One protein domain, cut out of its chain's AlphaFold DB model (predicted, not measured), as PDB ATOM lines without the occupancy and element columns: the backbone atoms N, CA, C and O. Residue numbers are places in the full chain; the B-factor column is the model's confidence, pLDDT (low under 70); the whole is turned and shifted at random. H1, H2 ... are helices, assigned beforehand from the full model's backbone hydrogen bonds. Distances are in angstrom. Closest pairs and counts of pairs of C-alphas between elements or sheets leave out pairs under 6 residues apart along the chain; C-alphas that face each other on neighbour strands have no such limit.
ATOM      1  N   LEU A   4     -29.400 -29.206  42.601       60.19
ATOM      2  CA  LEU A   4     -29.033 -30.423  41.869       60.19
ATOM      3  C   LEU A   4     -29.513 -31.712  42.539       60.19
ATOM      4  O   LEU A   4     -29.920 -32.632  41.830       60.19
ATOM      5  N   SER A   5     -29.528 -31.784  43.875       62.00
ATOM      6  CA  SER A   5     -30.135 -32.941  44.539       62.00
ATOM      7  C   SER A   5     -31.641 -32.952  44.297       62.00
ATOM      8  O   SER A   5     -32.198 -34.006  44.017       62.00
ATOM      9  N   SER A   6     -32.283 -31.781  44.251       62.62
ATOM     10  CA  SER A   6     -33.690 -31.647  43.850       62.62
ATOM     11  C   SER A   6     -33.957 -32.139  42.421       62.62
ATOM     12  O   SER A   6     -34.999 -32.733  42.172       62.62
ATOM     13  N   SER A   7     -33.014 -31.940  41.495       62.50
ATOM     14  CA  SER A   7     -33.139 -32.376  40.094       62.50
ATOM     15  C   SER A   7     -32.961 -33.890  39.910       62.50
ATOM     16  O   SER A   7     -33.572 -34.478  39.021       62.50
ATOM     17  N   ILE A   8     -32.148 -34.534  40.753       69.69
ATOM     18  CA  ILE A   8     -32.015 -35.999  40.795       69.69
ATOM     19  C   ILE A   8     -33.257 -36.641  41.427       69.69
ATOM     20  O   ILE A   8     -33.791 -37.607  40.884       69.69
ATOM     21  N   LEU A   9     -33.757 -36.055  42.520       67.38
ATOM     22  CA  LEU A   9     -34.920 -36.544  43.269       67.38
ATOM     23  C   LEU A   9     -36.227 -36.542  42.463       67.38
ATOM     24  O   LEU A   9     -37.148 -37.276  42.799       67.38
ATOM     25  N   GLN A  10     -36.322 -35.749  41.392       71.62
ATOM     26  CA  GLN A  10     -37.495 -35.740  40.510       71.62
ATOM     27  C   GLN A  10     -37.586 -36.957  39.574       71.62
ATOM     28  O   GLN A  10     -38.523 -37.000  38.783       71.62
ATOM     29  N   PHE A  11     -36.623 -37.893  39.632       73.81
ATOM     30  CA  PHE A  11     -36.505 -39.094  38.794       73.81
ATOM     31  C   PHE A  11     -37.043 -38.901  37.358       73.81
ATOM     32  O   PHE A  11     -38.200 -39.198  37.050       73.81
ATOM     33  N   PRO A  12     -36.224 -38.362  36.439       73.31
ATOM     34  CA  PRO A  12     -36.674 -38.032  35.096       73.31
ATOM     35  C   PRO A  12     -37.176 -39.271  34.347       73.31
ATOM     36  O   PRO A  12     -36.443 -40.242  34.195       73.31
ATOM     37  N   LYS A  13     -38.366 -39.184  33.734       73.88
ATOM     38  CA  LYS A  13     -38.920 -40.254  32.871       73.88
ATOM     39  C   LYS A  13     -38.017 -40.639  31.692       73.88
ATOM     40  O   LYS A  13     -38.182 -41.703  31.101       73.88
ATOM     41  N   LYS A  14     -37.108 -39.743  31.292       86.19
ATOM     42  CA  LYS A  14     -36.159 -39.968  30.201       86.19
ATOM     43  C   LYS A  14     -34.782 -40.280  30.774       86.19
ATOM     44  O   LYS A  14     -34.143 -39.400  31.349       86.19
ATOM     45  N   LYS A  15     -34.296 -41.493  30.503       88.94
ATOM     46  CA  LYS A  15     -32.979 -41.989  30.927       88.94
ATOM     47  C   LYS A  15     -31.831 -41.010  30.644       88.94
ATOM     48  O   LYS A  15     -31.059 -40.706  31.543       88.94
ATOM     49  N   SER A  16     -31.783 -40.415  29.449       88.75
ATOM     50  CA  SER A  16     -30.733 -39.446  29.089       88.75
ATOM     51  C   SER A  16     -30.687 -38.221  30.008       88.75
ATOM     52  O   SER A  16     -29.620 -37.682  30.271       88.75
ATOM     53  N   ASN A  17     -31.841 -37.763  30.506       89.94
ATOM     54  CA  ASN A  17     -31.890 -36.615  31.412       89.94
ATOM     55  C   ASN A  17     -31.371 -37.012  32.796       89.94
ATOM     56  O   ASN A  17     -30.683 -36.225  33.438       89.94
ATOM     57  N   PHE A  18     -31.671 -38.237  33.233       90.69
ATOM     58  CA  PHE A  18     -31.136 -38.780  34.475       90.69
ATOM     59  C   PHE A  18     -29.617 -38.965  34.407       90.69
ATOM     60  O   PHE A  18     -28.918 -38.522  35.314       90.69
ATOM     61  N   GLU A  19     -29.099 -39.515  33.303       92.75
ATOM     62  CA  GLU A  19     -27.657 -39.621  33.039       92.75
ATOM     63  C   GLU A  19     -26.962 -38.254  33.155       92.75
ATOM     64  O   GLU A  19     -25.957 -38.130  33.859       92.75
ATOM     65  N   CYS A  20     -27.530 -37.204  32.547       91.38
ATOM     66  CA  CYS A  20     -27.010 -35.844  32.679       91.38
ATOM     67  C   CYS A  20     -27.059 -35.326  34.123       91.38
ATOM     68  O   CYS A  20     -26.080 -34.745  34.589       91.38
ATOM     69  N   SER A  21     -28.166 -35.528  34.844       90.94
ATOM     70  CA  SER A  21     -28.298 -35.080  36.237       90.94
ATOM     71  C   SER A  21     -27.279 -35.755  37.155       90.94
ATOM     72  O   SER A  21     -26.623 -35.073  37.941       90.94
ATOM     73  N   VAL A  22     -27.097 -37.074  37.024       92.12
ATOM     74  CA  VAL A  22     -26.092 -37.832  37.783       92.12
ATOM     75  C   VAL A  22     -24.690 -37.350  37.434       92.12
ATOM     76  O   VAL A  22     -23.903 -37.089  38.336       92.12
ATOM     77  N   HIS A  23     -24.377 -37.164  36.148       94.12
ATOM     78  CA  HIS A  23     -23.072 -36.658  35.732       94.12
ATOM     79  C   HIS A  23     -22.755 -35.287  36.358       94.12
ATOM     80  O   HIS A  23     -21.733 -35.144  37.029       94.12
ATOM     81  N   ARG A  24     -23.664 -34.309  36.241       92.44
ATOM     82  CA  ARG A  24     -23.497 -32.973  36.849       92.44
ATOM     83  C   ARG A  24     -23.335 -33.043  38.360       92.44
ATOM     84  O   ARG A  24     -22.494 -32.356  38.936       92.44
ATOM     85  N   TYR A  25     -24.119 -33.901  39.003       91.56
ATOM     86  CA  TYR A  25     -24.029 -34.117  40.437       91.56
ATOM     87  C   TYR A  25     -22.667 -34.668  40.846       91.56
ATOM     88  O   TYR A  25     -22.034 -34.117  41.744       91.56
ATOM     89  N   VAL A  26     -22.180 -35.700  40.154       92.38
ATOM     90  CA  VAL A  26     -20.843 -36.251  40.373       92.38
ATOM     91  C   VAL A  26     -19.793 -35.153  40.200       92.38
ATOM     92  O   VAL A  26     -19.016 -34.918  41.125       92.38
ATOM     93  N   CYS A  27     -19.811 -34.415  39.088       92.50
ATOM     94  CA  CYS A  27     -18.883 -33.309  38.835       92.50
ATOM     95  C   CYS A  27     -18.893 -32.280  39.972       92.50
ATOM     96  O   CYS A  27     -17.830 -31.935  40.490       92.50
ATOM     97  N   ARG A  28     -20.071 -31.889  40.471       90.75
ATOM     98  CA  ARG A  28     -20.198 -30.989  41.626       90.75
ATOM     99  C   ARG A  28     -19.611 -31.574  42.910       90.75
ATOM    100  O   ARG A  28     -18.933 -30.856  43.644       90.75
ATOM    101  N   ARG A  29     -19.804 -32.870  43.186       89.56
ATOM    102  CA  ARG A  29     -19.183 -33.552  44.343       89.56
ATOM    103  C   ARG A  29     -17.661 -33.651  44.208       89.56
ATOM    104  O   ARG A  29     -16.947 -33.548  45.204       89.56
ATOM    105  N   PHE A  30     -17.155 -33.745  42.981       90.00
ATOM    106  CA  PHE A  30     -15.734 -33.606  42.663       90.00
ATOM    107  C   PHE A  30     -15.259 -32.140  42.594       90.00
ATOM    108  O   PHE A  30     -14.065 -31.905  42.407       90.00
ATOM    109  N   GLN A  31     -16.137 -31.159  42.816       90.06
ATOM    110  CA  GLN A  31     -15.862 -29.721  42.699       90.06
ATOM    111  C   GLN A  31     -15.353 -29.309  41.307       90.06
ATOM    112  O   GLN A  31     -14.563 -28.376  41.180       90.06
ATOM    113  N   LEU A  32     -15.787 -30.000  40.258       91.88
ATOM    114  CA  LEU A  32     -15.453 -29.737  38.859       91.88
ATOM    115  C   LEU A  32     -16.561 -28.942  38.163       91.88
ATOM    116  O   LEU A  32     -17.640 -28.752  38.721       91.88
ATOM    117  N   GLU A  33     -16.276 -28.460  36.955       91.19
ATOM    118  CA  GLU A  33     -17.292 -27.848  36.095       91.19
ATOM    119  C   GLU A  33     -18.309 -28.906  35.649       91.19
ATOM    120  O   GLU A  33     -17.952 -30.049  35.357       91.19
ATOM    121  N   GLU A  34     -19.593 -28.547  35.669       88.19
ATOM    122  CA  GLU A  34     -20.707 -29.480  35.448       88.19
ATOM    123  C   GLU A  34     -20.898 -29.864  33.968       88.19
ATOM    124  O   GLU A  34     -21.633 -30.803  33.664       88.19
ATOM    125  N   ASP A  35     -20.258 -29.141  33.051       85.44
ATOM    126  CA  ASP A  35     -20.302 -29.310  31.595       85.44
ATOM    127  C   ASP A  35     -19.054 -30.003  31.018       85.44
ATOM    128  O   ASP A  35     -18.912 -30.111  29.799       85.44
ATOM    129  N   THR A  36     -18.172 -30.525  31.878       90.31
ATOM    130  CA  THR A  36     -17.039 -31.347  31.438       90.31
ATOM    131  C   THR A  36     -17.505 -32.570  30.641       90.31
ATOM    132  O   THR A  36     -18.479 -33.232  30.986       90.31
ATOM    133  N   SER A  37     -16.778 -32.917  29.576       90.50
ATOM    134  CA  SER A  37     -17.044 -34.134  28.798       90.50
ATOM    135  C   SER A  37     -16.434 -35.396  29.418       90.50
ATOM    136  O   SER A  37     -16.656 -36.497  28.914       90.50
ATOM    137  N   GLU A  38     -15.607 -35.256  30.458       95.06
ATOM    138  CA  GLU A  38     -14.961 -36.392  31.113       95.06
ATOM    139  C   GLU A  38     -15.971 -37.165  31.960       95.06
ATOM    140  O   GLU A  38     -16.595 -36.600  32.845       95.06
ATOM    141  N   THR A  39     -16.109 -38.466  31.730       94.50
ATOM    142  CA  THR A  39     -17.103 -39.306  32.422       94.50
ATOM    143  C   THR A  39     -16.473 -40.382  33.291       94.50
ATOM    144  O   THR A  39     -17.173 -40.992  34.100       94.50
ATOM    145  N   ASP A  40     -15.170 -40.621  33.150       93.50
ATOM    146  CA  ASP A  40     -14.422 -41.589  33.937       93.50
ATOM    147  C   ASP A  40     -14.215 -41.073  35.368       93.50
ATOM    148  O   ASP A  40     -13.640 -40.007  35.602       93.50
ATOM    149  N   LEU A  41     -14.686 -41.839  36.350       90.81
ATOM    150  CA  LEU A  41     -14.663 -41.450  37.759       90.81
ATOM    151  C   LEU A  41     -13.241 -41.301  38.303       90.81
ATOM    152  O   LEU A  41     -13.008 -40.455  39.168       90.81
ATOM    153  N   TYR A  42     -12.285 -42.089  37.804       88.31
ATOM    154  CA  TYR A  42     -10.889 -41.969  38.206       88.31
ATOM    155  C   TYR A  42     -10.282 -40.676  37.662       88.31
ATOM    156  O   TYR A  42      -9.662 -39.919  38.411       88.31
ATOM    157  N   LYS A  43     -10.514 -40.353  36.387       90.56
ATOM    158  CA  LYS A  43     -10.042 -39.095  35.792       90.56
ATOM    159  C   LYS A  43     -10.704 -37.871  36.420       90.56
ATOM    160  O   LYS A  43     -10.021 -36.877  36.668       90.56
ATOM    161  N   LEU A  44     -11.990 -37.949  36.766       91.94
ATOM    162  CA  LEU A  44     -12.672 -36.914  37.549       91.94
ATOM    163  C   LEU A  44     -12.044 -36.768  38.948       91.94
ATOM    164  O   LEU A  44     -11.828 -35.648  39.417       91.94
ATOM    165  N   ALA A  45     -11.653 -37.867  39.599       88.38
ATOM    166  CA  ALA A  45     -10.925 -37.814  40.867       88.38
ATOM    167  C   ALA A  45      -9.552 -37.138  40.733       88.38
ATOM    168  O   ALA A  45      -9.225 -36.256  41.531       88.38
ATOM    169  N   VAL A  46      -8.784 -37.487  39.698       86.88
ATOM    170  CA  VAL A  46      -7.497 -36.854  39.361       86.88
ATOM    171  C   VAL A  46      -7.678 -35.348  39.148       86.88
ATOM    172  O   VAL A  46      -6.953 -34.543  39.736       86.88
ATOM    173  N   ALA A  47      -8.661 -34.953  38.333       89.38
ATOM    174  CA  ALA A  47      -8.953 -33.550  38.043       89.38
ATOM    175  C   ALA A  47      -9.348 -32.780  39.312       89.38
ATOM    176  O   ALA A  47      -8.862 -31.672  39.546       89.38
ATOM    177  N   SER A  48     -10.161 -33.396  40.172       88.62
ATOM    178  CA  SER A  48     -10.565 -32.837  41.463       88.62
ATOM    179  C   SER A  48      -9.362 -32.566  42.372       88.62
ATOM    180  O   SER A  48      -9.244 -31.474  42.926       88.62
ATOM    181  N   ILE A  49      -8.422 -33.513  42.482       85.88
ATOM    182  CA  ILE A  49      -7.196 -33.336  43.278       85.88
ATOM    183  C   ILE A  49      -6.345 -32.194  42.723       85.88
ATOM    184  O   ILE A  49      -5.902 -31.339  43.487       85.88
ATOM    185  N   ARG A  50      -6.132 -32.155  41.403       86.75
ATOM    186  CA  ARG A  50      -5.336 -31.098  40.760       86.75
ATOM    187  C   ARG A  50      -5.938 -29.712  40.973       86.75
ATOM    188  O   ARG A  50      -5.195 -28.760  41.186       86.75
ATOM    189  N   LYS A  51      -7.271 -29.604  40.960       86.75
ATOM    190  CA  LYS A  51      -7.974 -28.353  41.271       86.75
ATOM    191  C   LYS A  51      -7.798 -27.946  42.737       86.75
ATOM    192  O   LYS A  51      -7.585 -26.772  43.015       86.75
ATOM    193  N   LEU A  52      -7.861 -28.904  43.664       83.62
ATOM    194  CA  LEU A  52      -7.687 -28.657  45.101       83.62
ATOM    195  C   LEU A  52      -6.241 -28.318  45.487       83.62
ATOM    196  O   LEU A  52      -6.020 -27.585  46.449       83.62
ATOM    197  N   LYS A  53      -5.255 -28.859  44.766       83.12
ATOM    198  CA  LYS A  53      -3.823 -28.644  45.009       83.12
ATOM    199  C   LYS A  53      -3.111 -28.268  43.700       83.12
ATOM    200  O   LYS A  53      -2.485 -29.129  43.070       83.12
ATOM    201  N   PRO A  54      -3.195 -26.991  43.283       79.88
ATOM    202  CA  PRO A  54      -2.504 -26.505  42.095       79.88
ATOM    203  C   PRO A  54      -0.989 -26.703  42.226       79.88
ATOM    204  O   PRO A  54      -0.419 -26.484  43.292       79.88
ATOM    205  N   GLY A  55      -0.326 -27.120  41.144       78.75
ATOM    206  CA  GLY A  55       1.130 -27.319  41.119       78.75
ATOM    207  C   GLY A  55       1.614 -28.715  41.526       78.75
ATOM    208  O   GLY A  55       2.819 -28.960  41.520       78.75
ATOM    209  N   LEU A  56       0.713 -29.657  41.832       82.25
ATOM    210  CA  LEU A  56       1.107 -31.057  41.987       82.25
ATOM    211  C   LEU A  56       1.542 -31.665  40.651       82.25
ATOM    212  O   LEU A  56       0.859 -31.546  39.633       82.25
ATOM    213  N   THR A  57       2.664 -32.379  40.682       81.44
ATOM    214  CA  THR A  57       3.108 -33.219  39.569       81.44
ATOM    215  C   THR A  57       2.187 -34.428  39.428       81.44
ATOM    216  O   THR A  57       1.515 -34.827  40.382       81.44
ATOM    217  N   GLN A  58       2.187 -35.059  38.251       77.56
ATOM    218  CA  GLN A  58       1.432 -36.295  38.034       77.56
ATOM    219  C   GLN A  58       1.774 -37.364  39.080       77.56
ATOM    220  O   GLN A  58       0.869 -37.973  39.641       77.56
ATOM    221  N   LYS A  59       3.061 -37.497  39.419       78.00
ATOM    222  CA  LYS A  59       3.547 -38.419  40.445       78.00
ATOM    223  C   LYS A  59       2.935 -38.139  41.822       78.00
ATOM    224  O   LYS A  59       2.454 -39.058  42.465       78.00
ATOM    225  N   HIS A  60       2.886 -36.879  42.264       78.12
ATOM    226  CA  HIS A  60       2.272 -36.547  43.555       78.12
ATOM    227  C   HIS A  60       0.750 -36.763  43.557       78.12
ATOM    228  O   HIS A  60       0.170 -37.085  44.590       78.12
ATOM    229  N   VAL A  61       0.082 -36.583  42.413       78.06
ATOM    230  CA  VAL A  61      -1.347 -36.905  42.286       78.06
ATOM    231  C   VAL A  61      -1.562 -38.413  42.374       78.06
ATOM    232  O   VAL A  61      -2.457 -38.850  43.090       78.06
ATOM    233  N   GLU A  62      -0.727 -39.202  41.705       74.62
ATOM    234  CA  GLU A  62      -0.735 -40.663  41.802       74.62
ATOM    235  C   GLU A  62      -0.430 -41.141  43.220       74.62
ATOM    236  O   GLU A  62      -1.105 -42.044  43.687       74.62
ATOM    237  N   GLU A  63       0.491 -40.507  43.946       74.75
ATOM    238  CA  GLU A  63       0.760 -40.801  45.360       74.75
ATOM    239  C   GLU A  63      -0.427 -40.453  46.267       74.75
ATOM    240  O   GLU A  63      -0.722 -41.199  47.192       74.75
ATOM    241  N   LEU A  64      -1.155 -39.362  46.006       73.19
ATOM    242  CA  LEU A  64      -2.382 -39.036  46.746       73.19
ATOM    243  C   LEU A  64      -3.536 -39.984  46.415       73.19
ATOM    244  O   LEU A  64      -4.390 -40.236  47.261       73.19
ATOM    245  N   LEU A  65      -3.577 -40.490  45.184       71.94
ATOM    246  CA  LEU A  65      -4.541 -41.499  44.770       71.94
ATOM    247  C   LEU A  65      -4.188 -42.851  45.383       71.94
ATOM    248  O   LEU A  65      -5.055 -43.476  45.974       71.94
ATOM    249  N   ALA A  66      -2.928 -43.266  45.299       65.81
ATOM    250  CA  ALA A  66      -2.401 -44.506  45.856       65.81
ATOM    251  C   ALA A  66      -2.294 -44.481  47.386       65.81
ATOM    252  O   ALA A  66      -2.203 -45.545  47.993       65.81
ATOM    253  N   GLY A  67      -2.303 -43.290  47.992       61.41
ATOM    254  CA  GLY A  67      -2.292 -43.064  49.429       61.41
ATOM    255  C   GLY A  67      -3.484 -43.749  50.074       61.41
ATOM    256  O   GLY A  67      -4.591 -43.221  50.105       61.41
ATOM    257  N   SER A  68      -3.232 -44.961  50.546       51.38
ATOM    258  CA  SER A  68      -4.177 -45.807  51.240       51.38
ATOM    259  C   SER A  68      -4.482 -45.260  52.626       51.38
ATOM    260  O   SER A  68      -3.568 -44.889  53.366       51.38
ATOM    261  N   ASP A  69      -5.748 -45.308  53.027       52.47
ATOM    262  CA  ASP A  69      -6.084 -45.365  54.447       52.47
ATOM    263  C   ASP A  69      -5.599 -46.688  55.085       52.47
ATOM    264  O   ASP A  69      -4.998 -47.545  54.430       52.47
ATOM    265  N   CYS A  70      -5.886 -46.880  56.375       48.84
ATOM    266  CA  CYS A  70      -5.624 -48.113  57.133       48.84
ATOM    267  C   CYS A  70      -6.152 -49.407  56.449       48.84
ATOM    268  O   CYS A  70      -5.805 -50.506  56.881       48.84
ATOM    269  N   HIS A  71      -6.961 -49.293  55.388       52.72
ATOM    270  CA  HIS A  71      -7.623 -50.372  54.657       52.72
ATOM    271  C   HIS A  71      -7.213 -50.467  53.172       52.72
ATOM    272  O   HIS A  71      -7.945 -51.059  52.384       52.72
ATOM    273  N   GLN A  72      -6.059 -49.918  52.762       56.81
ATOM    274  CA  GLN A  72      -5.544 -50.047  51.381       56.81
ATOM    275  C   GLN A  72      -6.465 -49.468  50.286       56.81
ATOM    276  O   GLN A  72      -6.313 -49.788  49.108       56.81
ATOM    277  N   THR A  73      -7.401 -48.579  50.641       61.81
ATOM    278  CA  THR A  73      -8.354 -48.010  49.677       61.81
ATOM    279  C   THR A  73      -7.845 -46.674  49.133       61.81
ATOM    280  O   THR A  73      -7.539 -45.762  49.898       61.81
ATOM    281  N   THR A  74      -7.756 -46.543  47.803       72.44
ATOM    282  CA  THR A  74      -7.303 -45.313  47.128       72.44
ATOM    283  C   THR A  74      -8.295 -44.164  47.311       72.44
ATOM    284  O   THR A  74      -9.507 -44.382  47.377       72.44
ATOM    285  N   TYR A  75      -7.820 -42.915  47.296       75.50
ATOM    286  CA  TYR A  75      -8.690 -41.732  47.408       75.50
ATOM    287  C   TYR A  75      -9.786 -41.688  46.328       75.50
ATOM    288  O   TYR A  75     -10.925 -41.296  46.595       75.50
ATOM    289  N   ALA A  76      -9.467 -42.117  45.100       76.75
ATOM    290  CA  ALA A  76     -10.454 -42.227  44.026       76.75
ATOM    291  C   ALA A  76     -11.547 -43.253  44.352       76.75
ATOM    292  O   ALA A  76     -12.725 -42.973  44.135       76.75
ATOM    293  N   VAL A  77     -11.175 -44.413  44.904       79.38
ATOM    294  CA  VAL A  77     -12.139 -45.442  45.310       79.38
ATOM    295  C   VAL A  77     -12.984 -44.956  46.487       79.38
ATOM    296  O   VAL A  77     -14.202 -45.095  46.434       79.38
ATOM    297  N   GLN A  78     -12.393 -44.296  47.485       81.00
ATOM    298  CA  GLN A  78     -13.141 -43.698  48.599       81.00
ATOM    299  C   GLN A  78     -14.174 -42.676  48.108       81.00
ATOM    300  O   GLN A  78     -15.351 -42.769  48.455       81.00
ATOM    301  N   LYS A  79     -13.770 -41.721  47.255       84.19
ATOM    302  CA  LYS A  79     -14.702 -40.736  46.682       84.19
ATOM    303  C   LYS A  79     -15.795 -41.397  45.853       84.19
ATOM    304  O   LYS A  79     -16.950 -40.990  45.965       84.19
ATOM    305  N   LYS A  80     -15.451 -42.418  45.057       87.25
ATOM    306  CA  LYS A  80     -16.438 -43.214  44.323       87.25
ATOM    307  C   LYS A  80     -17.468 -43.796  45.291       87.25
ATOM    308  O   LYS A  80     -18.651 -43.539  45.110       87.25
ATOM    309  N   ILE A  81     -17.025 -44.524  46.315       86.88
ATOM    310  CA  ILE A  81     -17.904 -45.185  47.290       86.88
ATOM    311  C   ILE A  81     -18.817 -44.166  47.981       86.88
ATOM    312  O   ILE A  81     -20.026 -44.362  48.001       86.88
ATOM    313  N   LEU A  82     -18.271 -43.047  48.469       88.75
ATOM    314  CA  LEU A  82     -19.061 -42.009  49.140       88.75
ATOM    315  C   LEU A  82     -20.151 -41.419  48.237       88.75
ATOM    316  O   LEU A  82     -21.269 -41.188  48.691       88.75
ATOM    317  N   ILE A  83     -19.842 -41.194  46.959       90.19
ATOM    318  CA  ILE A  83     -20.820 -40.706  45.982       90.19
ATOM    319  C   ILE A  83     -21.899 -41.758  45.717       90.19
ATOM    320  O   ILE A  83     -23.073 -41.398  45.646       90.19
ATOM    321  N   MET A  84     -21.531 -43.039  45.604       90.25
ATOM    322  CA  MET A  84     -22.510 -44.119  45.430       90.25
ATOM    323  C   MET A  84     -23.452 -44.203  46.633       90.25
ATOM    324  O   MET A  84     -24.660 -44.157  46.437       90.25
ATOM    325  N   MET A  85     -22.918 -44.204  47.859       90.38
ATOM    326  CA  MET A  85     -23.720 -44.219  49.092       90.38
ATOM    327  C   MET A  85     -24.678 -43.027  49.176       90.38
ATOM    328  O   MET A  85     -25.815 -43.135  49.638       90.38
ATOM    329  N   GLU A  86     -24.228 -41.854  48.734       91.12
ATOM    330  CA  GLU A  86     -25.061 -40.661  48.726       91.12
ATOM    331  C   GLU A  86     -26.184 -40.751  47.685       91.12
ATOM    332  O   GLU A  86     -27.315 -40.367  47.983       91.12
ATOM    333  N   LEU A  87     -25.900 -41.285  46.495       90.25
ATOM    334  CA  LEU A  87     -26.894 -41.504  45.444       90.25
ATOM    335  C   LEU A  87     -27.908 -42.595  45.815       90.25
ATOM    336  O   LEU A  87     -29.097 -42.402  45.576       90.25
ATOM    337  N   GLU A  88     -27.469 -43.687  46.445       91.44
ATOM    338  CA  GLU A  88     -28.337 -44.718  47.033       91.44
ATOM    339  C   GLU A  88     -29.331 -44.101  48.014       91.44
ATOM    340  O   GLU A  88     -30.540 -44.284  47.884       91.44
ATOM    341  N   ARG A  89     -28.824 -43.287  48.948       90.38
ATOM    342  CA  ARG A  89     -29.649 -42.596  49.943       90.38
ATOM    343  C   ARG A  89     -30.611 -41.589  49.310       90.38
ATOM    344  O   ARG A  89     -31.722 -41.428  49.800       90.38
ATOM    345  N   LEU A  90     -30.181 -40.862  48.277       88.94
ATOM    346  CA  LEU A  90     -31.030 -39.880  47.596       88.94
ATOM    347  C   LEU A  90     -32.158 -40.555  46.817       88.94
ATOM    348  O   LEU A  90     -33.287 -40.087  46.870       88.94
ATOM    349  N   MET A  91     -31.855 -41.639  46.109       87.81
ATOM    350  CA  MET A  91     -32.823 -42.328  45.253       87.81
ATOM    351  C   MET A  91     -33.610 -43.416  45.983       87.81
ATOM    352  O   MET A  91     -34.541 -43.984  45.415       87.81
ATOM    353  N   ASP A  92     -33.250 -43.687  47.238       89.75
ATOM    354  CA  ASP A  92     -33.826 -44.744  48.062       89.75
ATOM    355  C   ASP A  92     -33.797 -46.093  47.320       89.75
ATOM    356  O   ASP A  92     -34.820 -46.749  47.086       89.75
ATOM    357  N   VAL A  93     -32.585 -46.443  46.872       91.75
ATOM    358  CA  VAL A  93     -32.227 -47.699  46.199       91.75
ATOM    359  C   VAL A  93     -30.964 -48.282  46.821       91.75
ATOM    360  O   VAL A  93     -30.186 -47.570  47.450       91.75
ATOM    361  N   GLN A  94     -30.725 -49.572  46.589       92.62
ATOM    362  CA  GLN A  94     -29.519 -50.263  47.034       92.62
ATOM    363  C   GLN A  94     -28.784 -50.867  45.834       92.62
ATOM    364  O   GLN A  94     -29.357 -51.644  45.067       92.62
ATOM    365  N   ILE A  95     -27.513 -50.514  45.674       91.00
ATOM    366  CA  ILE A  95     -26.601 -51.053  44.670       91.00
ATOM    367  C   ILE A  95     -25.832 -52.204  45.329       91.00
ATOM    368  O   ILE A  95     -25.291 -52.074  46.424       91.00
ATOM    369  N   SER A  96     -25.774 -53.367  44.678       88.62
ATOM    370  CA  SER A  96     -24.967 -54.474  45.199       88.62
ATOM    371  C   SER A  96     -23.476 -54.125  45.161       88.62
ATOM    372  O   SER A  96     -23.012 -53.452  44.239       88.62
ATOM    373  N   GLN A  97     -22.708 -54.632  46.127       85.19
ATOM    374  CA  GLN A  97     -21.263 -54.394  46.193       85.19
ATOM    375  C   GLN A  97     -20.548 -54.794  44.890       85.19
ATOM    376  O   GLN A  97     -19.762 -54.015  44.356       85.19
ATOM    377  N   GLU A  98     -20.910 -55.945  44.314       86.19
ATOM    378  CA  GLU A  98     -20.400 -56.409  43.016       86.19
ATOM    379  C   GLU A  98     -20.619 -55.370  41.905       86.19
ATOM    380  O   GLU A  98     -19.723 -55.089  41.110       86.19
ATOM    381  N   LYS A  99     -21.795 -54.729  41.867       86.38
ATOM    382  CA  LYS A  99     -22.074 -53.667  40.894       86.38
ATOM    383  C   LYS A  99     -21.229 -52.427  41.172       86.38
ATOM    384  O   LYS A  99     -20.691 -51.861  40.223       86.38
ATOM    385  N   VAL A 100     -21.053 -52.027  42.434       85.38
ATOM    386  CA  VAL A 100     -20.213 -50.869  42.808       85.38
ATOM    387  C   VAL A 100     -18.770 -51.032  42.320       85.38
ATOM    388  O   VAL A 100     -18.159 -50.065  41.848       85.38
ATOM    389  N   GLU A 101     -18.226 -52.245  42.381       84.25
ATOM    390  CA  GLU A 101     -16.874 -52.552  41.904       84.25
ATOM    391  C   GLU A 101     -16.737 -52.342  40.389       84.25
ATOM    392  O   GLU A 101     -15.744 -51.764  39.942       84.25
ATOM    393  N   THR A 102     -17.772 -52.684  39.616       87.75
ATOM    394  CA  THR A 102     -17.783 -52.536  38.147       87.75
ATOM    395  C   THR A 102     -17.993 -51.103  37.643       87.75
ATOM    396  O   THR A 102     -17.719 -50.817  36.476       87.75
ATOM    397  N   ILE A 103     -18.460 -50.181  38.492       91.94
ATOM    398  CA  ILE A 103     -18.713 -48.791  38.092       91.94
ATOM    399  C   ILE A 103     -17.388 -48.047  37.880       91.94
ATOM    400  O   ILE A 103     -16.618 -47.831  38.825       91.94
ATOM    401  N   GLN A 104     -17.171 -47.601  36.640       92.81
ATOM    402  CA  GLN A 104     -16.013 -46.806  36.214       92.81
ATOM    403  C   GLN A 104     -16.408 -45.416  35.707       92.81
ATOM    404  O   GLN A 104     -15.624 -44.478  35.822       92.81
ATOM    405  N   THR A 105     -17.627 -45.253  35.189       95.00
ATOM    406  CA  THR A 105     -18.095 -43.994  34.588       95.00
ATOM    407  C   THR A 105     -19.353 -43.446  35.259       95.00
ATOM    408  O   THR A 105     -20.156 -44.193  35.826       95.00
ATOM    409  N   THR A 106     -19.581 -42.135  35.138       94.69
ATOM    410  CA  THR A 106     -20.831 -41.495  35.587       94.69
ATOM    411  C   THR A 106     -22.058 -42.061  34.878       94.69
ATOM    412  O   THR A 106     -23.127 -42.137  35.478       94.69
ATOM    413  N   LYS A 107     -21.906 -42.501  33.623       94.56
ATOM    414  CA  LYS A 107     -22.983 -43.132  32.858       94.56
ATOM    415  C   LYS A 107     -23.364 -44.498  33.425       94.56
ATOM    416  O   LYS A 107     -24.534 -44.720  33.689       94.56
ATOM    417  N   GLN A 108     -22.392 -45.378  33.680       94.75
ATOM    418  CA  GLN A 108     -22.662 -46.686  34.296       94.75
ATOM    419  C   GLN A 108     -23.336 -46.543  35.664       94.75
ATOM    420  O   GLN A 108     -24.267 -47.277  35.980       94.75
ATOM    421  N   CYS A 109     -22.886 -45.570  36.461       93.25
ATOM    422  CA  CYS A 109     -23.528 -45.220  37.723       93.25
ATOM    423  C   CYS A 109     -25.006 -44.847  37.515       93.25
ATOM    424  O   CYS A 109     -25.886 -45.428  38.152       93.25
ATOM    425  N   ALA A 110     -25.286 -43.933  36.582       93.44
ATOM    426  CA  ALA A 110     -26.646 -43.520  36.265       93.44
ATOM    427  C   ALA A 110     -27.506 -44.675  35.733       93.44
ATOM    428  O   ALA A 110     -28.650 -44.815  36.148       93.44
ATOM    429  N   ASP A 111     -26.956 -45.522  34.863       93.81
ATOM    430  CA  ASP A 111     -27.643 -46.682  34.294       93.81
ATOM    431  C   ASP A 111     -28.138 -47.627  35.395       93.81
ATOM    432  O   ASP A 111     -29.324 -47.954  35.446       93.81
ATOM    433  N   ILE A 112     -27.250 -47.993  36.322       93.50
ATOM    434  CA  ILE A 112     -27.563 -48.906  37.426       93.50
ATOM    435  C   ILE A 112     -28.631 -48.311  38.344       93.50
ATOM    436  O   ILE A 112     -29.595 -48.993  38.693       93.50
ATOM    437  N   ILE A 113     -28.484 -47.043  38.732       92.62
ATOM    438  CA  ILE A 113     -29.453 -46.388  39.616       92.62
ATOM    439  C   ILE A 113     -30.812 -46.268  38.921       92.62
ATOM    440  O   ILE A 113     -31.843 -46.521  39.542       92.62
ATOM    441  N   TYR A 114     -30.825 -45.927  37.632       92.56
ATOM    442  CA  TYR A 114     -32.051 -45.802  36.855       92.56
ATOM    443  C   TYR A 114     -32.811 -47.129  36.781       92.56
ATOM    444  O   TYR A 114     -34.015 -47.165  37.027       92.56
ATOM    445  N   GLU A 115     -32.109 -48.232  36.507       91.94
ATOM    446  CA  GLU A 115     -32.692 -49.577  36.507       91.94
ATOM    447  C   GLU A 115     -33.283 -49.952  37.871       91.94
ATOM    448  O   GLU A 115     -34.399 -50.470  37.935       91.94
ATOM    449  N   LEU A 116     -32.573 -49.656  38.964       92.00
ATOM    450  CA  LEU A 116     -33.054 -49.923  40.323       92.00
ATOM    451  C   LEU A 116     -34.311 -49.109  40.660       92.00
ATOM    452  O   LEU A 116     -35.257 -49.656  41.230       92.00
ATOM    453  N   CYS A 117     -34.354 -47.837  40.259       90.12
ATOM    454  CA  CYS A 117     -35.526 -46.978  40.441       90.12
ATOM    455  C   CYS A 117     -36.733 -47.507  39.652       90.12
ATOM    456  O   CYS A 117     -37.819 -47.636  40.207       90.12
ATOM    457  N   GLN A 118     -36.546 -47.920  38.393       89.81
ATOM    458  CA  GLN A 118     -37.629 -48.512  37.599       89.81
ATOM    459  C   GLN A 118     -38.151 -49.827  38.192       89.81
ATOM    460  O   GLN A 118     -39.347 -50.110  38.138       89.81
ATOM    461  N   GLN A 119     -37.268 -50.661  38.747       89.06
ATOM    462  CA  GLN A 119     -37.674 -51.894  39.424       89.06
ATOM    463  C   GLN A 119     -38.446 -51.620  40.713       89.06
ATOM    464  O   GLN A 119     -39.284 -52.431  41.100       89.06
ATOM    465  N   LYS A 120     -38.139 -50.523  41.408       86.38
ATOM    466  CA  LYS A 120     -38.882 -50.075  42.586       86.38
ATOM    467  C   LYS A 120     -40.289 -49.613  42.202       86.38
ATOM    468  O   LYS A 120     -41.246 -50.192  42.696       86.38
ATOM    469  N   GLU A 121     -40.416 -48.720  41.217       83.19
ATOM    470  CA  GLU A 121     -41.723 -48.242  40.730       83.19
ATOM    471  C   GLU A 121     -42.652 -49.385  40.285       83.19
ATOM    472  O   GLU A 121     -43.852 -49.309  40.492       83.19
ATOM    473  N   ARG A 122     -42.119 -50.467  39.699       80.75
ATOM    474  CA  ARG A 122     -42.920 -51.645  39.302       80.75
ATOM    475  C   ARG A 122     -43.376 -52.530  40.465       80.75
ATOM    476  O   ARG A 122     -44.256 -53.351  40.252       80.75
ATOM    477  N   ARG A 123     -42.716 -52.454  41.622       75.44
ATOM    478  CA  ARG A 123     -43.054 -53.240  42.823       75.44
ATOM    479  C   ARG A 123     -44.077 -52.532  43.707       75.44
ATOM    480  O   ARG A 123     -44.764 -53.203  44.467       75.44
ATOM    481  N   ASP A 124     -44.158 -51.209  43.588       64.75
ATOM    482  CA  ASP A 124     -45.081 -50.355  44.336       64.75
ATOM    483  C   ASP A 124     -46.444 -50.164  43.622       64.75
ATOM    484  O   ASP A 124     -47.302 -49.434  44.122       64.75
ATOM    485  N   VAL A 125     -46.643 -50.811  42.462       53.66
ATOM    486  CA  VAL A 125     -47.891 -50.859  41.666       53.66
ATOM    487  C   VAL A 125     -48.511 -52.246  41.769       53.66
ATOM    488  O   VAL A 125     -49.749 -52.311  41.939       53.66
TER     489      VAL A 125
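What this domain is: This is residues 4 to 125 of the 125 residues of an uncharacterized protein of Ruthenibacterium lactatiformans (UniProt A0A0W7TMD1). The long helix H5 runs along much of an elongated, all-helix body, and H7 runs beside it in the same direction, meeting its later half. The hairpin of H1 and H2 packs on this pair, with H2 crossing H7 and H1 meeting residues 90 to 91 of H5; H3 and H4 pack on H5 at its other end, with its residues 75 to 80, and short H6 sits near H5 and H7. The printed part has 122 residues with seven named helices, H1 to H7 in chain order, and no named strand. It is compact, with a radius of gyration of the C-alphas of 15.3 A, and spans 53 by 32 by 19 A.

How they stand to each other: H5, residues 75 to 91, is the hub and touches four helices. With residues 84 to 91 alone it touches H7, residues 106 to 121, at a shallow tilt of 26 degrees, the same way; the closest C-alphas, of Met 91 and Cys 117, are 7.2 A apart. With residues 90 to 91 alone it touches H1, residues 4 to 9, where the closest C-alphas, of Leu 9 and Met 91, are 6.5 A apart. H2, residues 15 to 29, forms a helical hairpin with H1, at a steep tilt of 41 degrees; their closest C-alphas, of Ile 8 and Ser 21, are 6.0 A apart. H2 also touches H7 at a steep tilt of 57 degrees, opposite ways, with the closest C-alphas, of Glu 19 and Ala 110, 5.2 A apart. H3, residues 41 to 52, touches H5 and is only just about perpendicular to it at 71 degrees; the closest C-alphas, of Ala 45 and Ala 76, are 5.4 A apart. H4, residues 58 to 66, touches H5, with the closest C-alphas, of Leu 65 and Tyr 75, 4.9 A apart. H3 touches H4 with residues 46 to 50 alone, the closest C-alphas, of Val 46 and Val 61, being 6.8 A apart. H6, residues 97 to 102, is close to H5 but not clearly touching, with the closest C-alphas, of Met 84 and Val 100, 7.6 A apart; H6 and H7 are near each other. In each of the seven helices every O i to N i+4 pair is within hydrogen-bond range.

Where its parts are: H5 is 24.2 A long from C-alpha 75 at (-8.690, -41.732, 47.408) to C-alpha 91. H7 is 22.5 A long and ends with C-alpha 121 at (-41.723, -48.242, 40.730). H2 is 21.0 A and H3 16.3 A long. H1 begins with C-alpha 4 at (-29.033, -30.423, 41.869).

The domain as a whole: The two C-alphas farthest apart, of Gly 55 and Val 125, are 54.4 A apart. The printed part has no cut, and the link from H2 to H3 is long, with 11 residues. The mean pLDDT of the printed part is 83.5; residues 4 to 9, 66 to 73 and 124 to 125 are under 70.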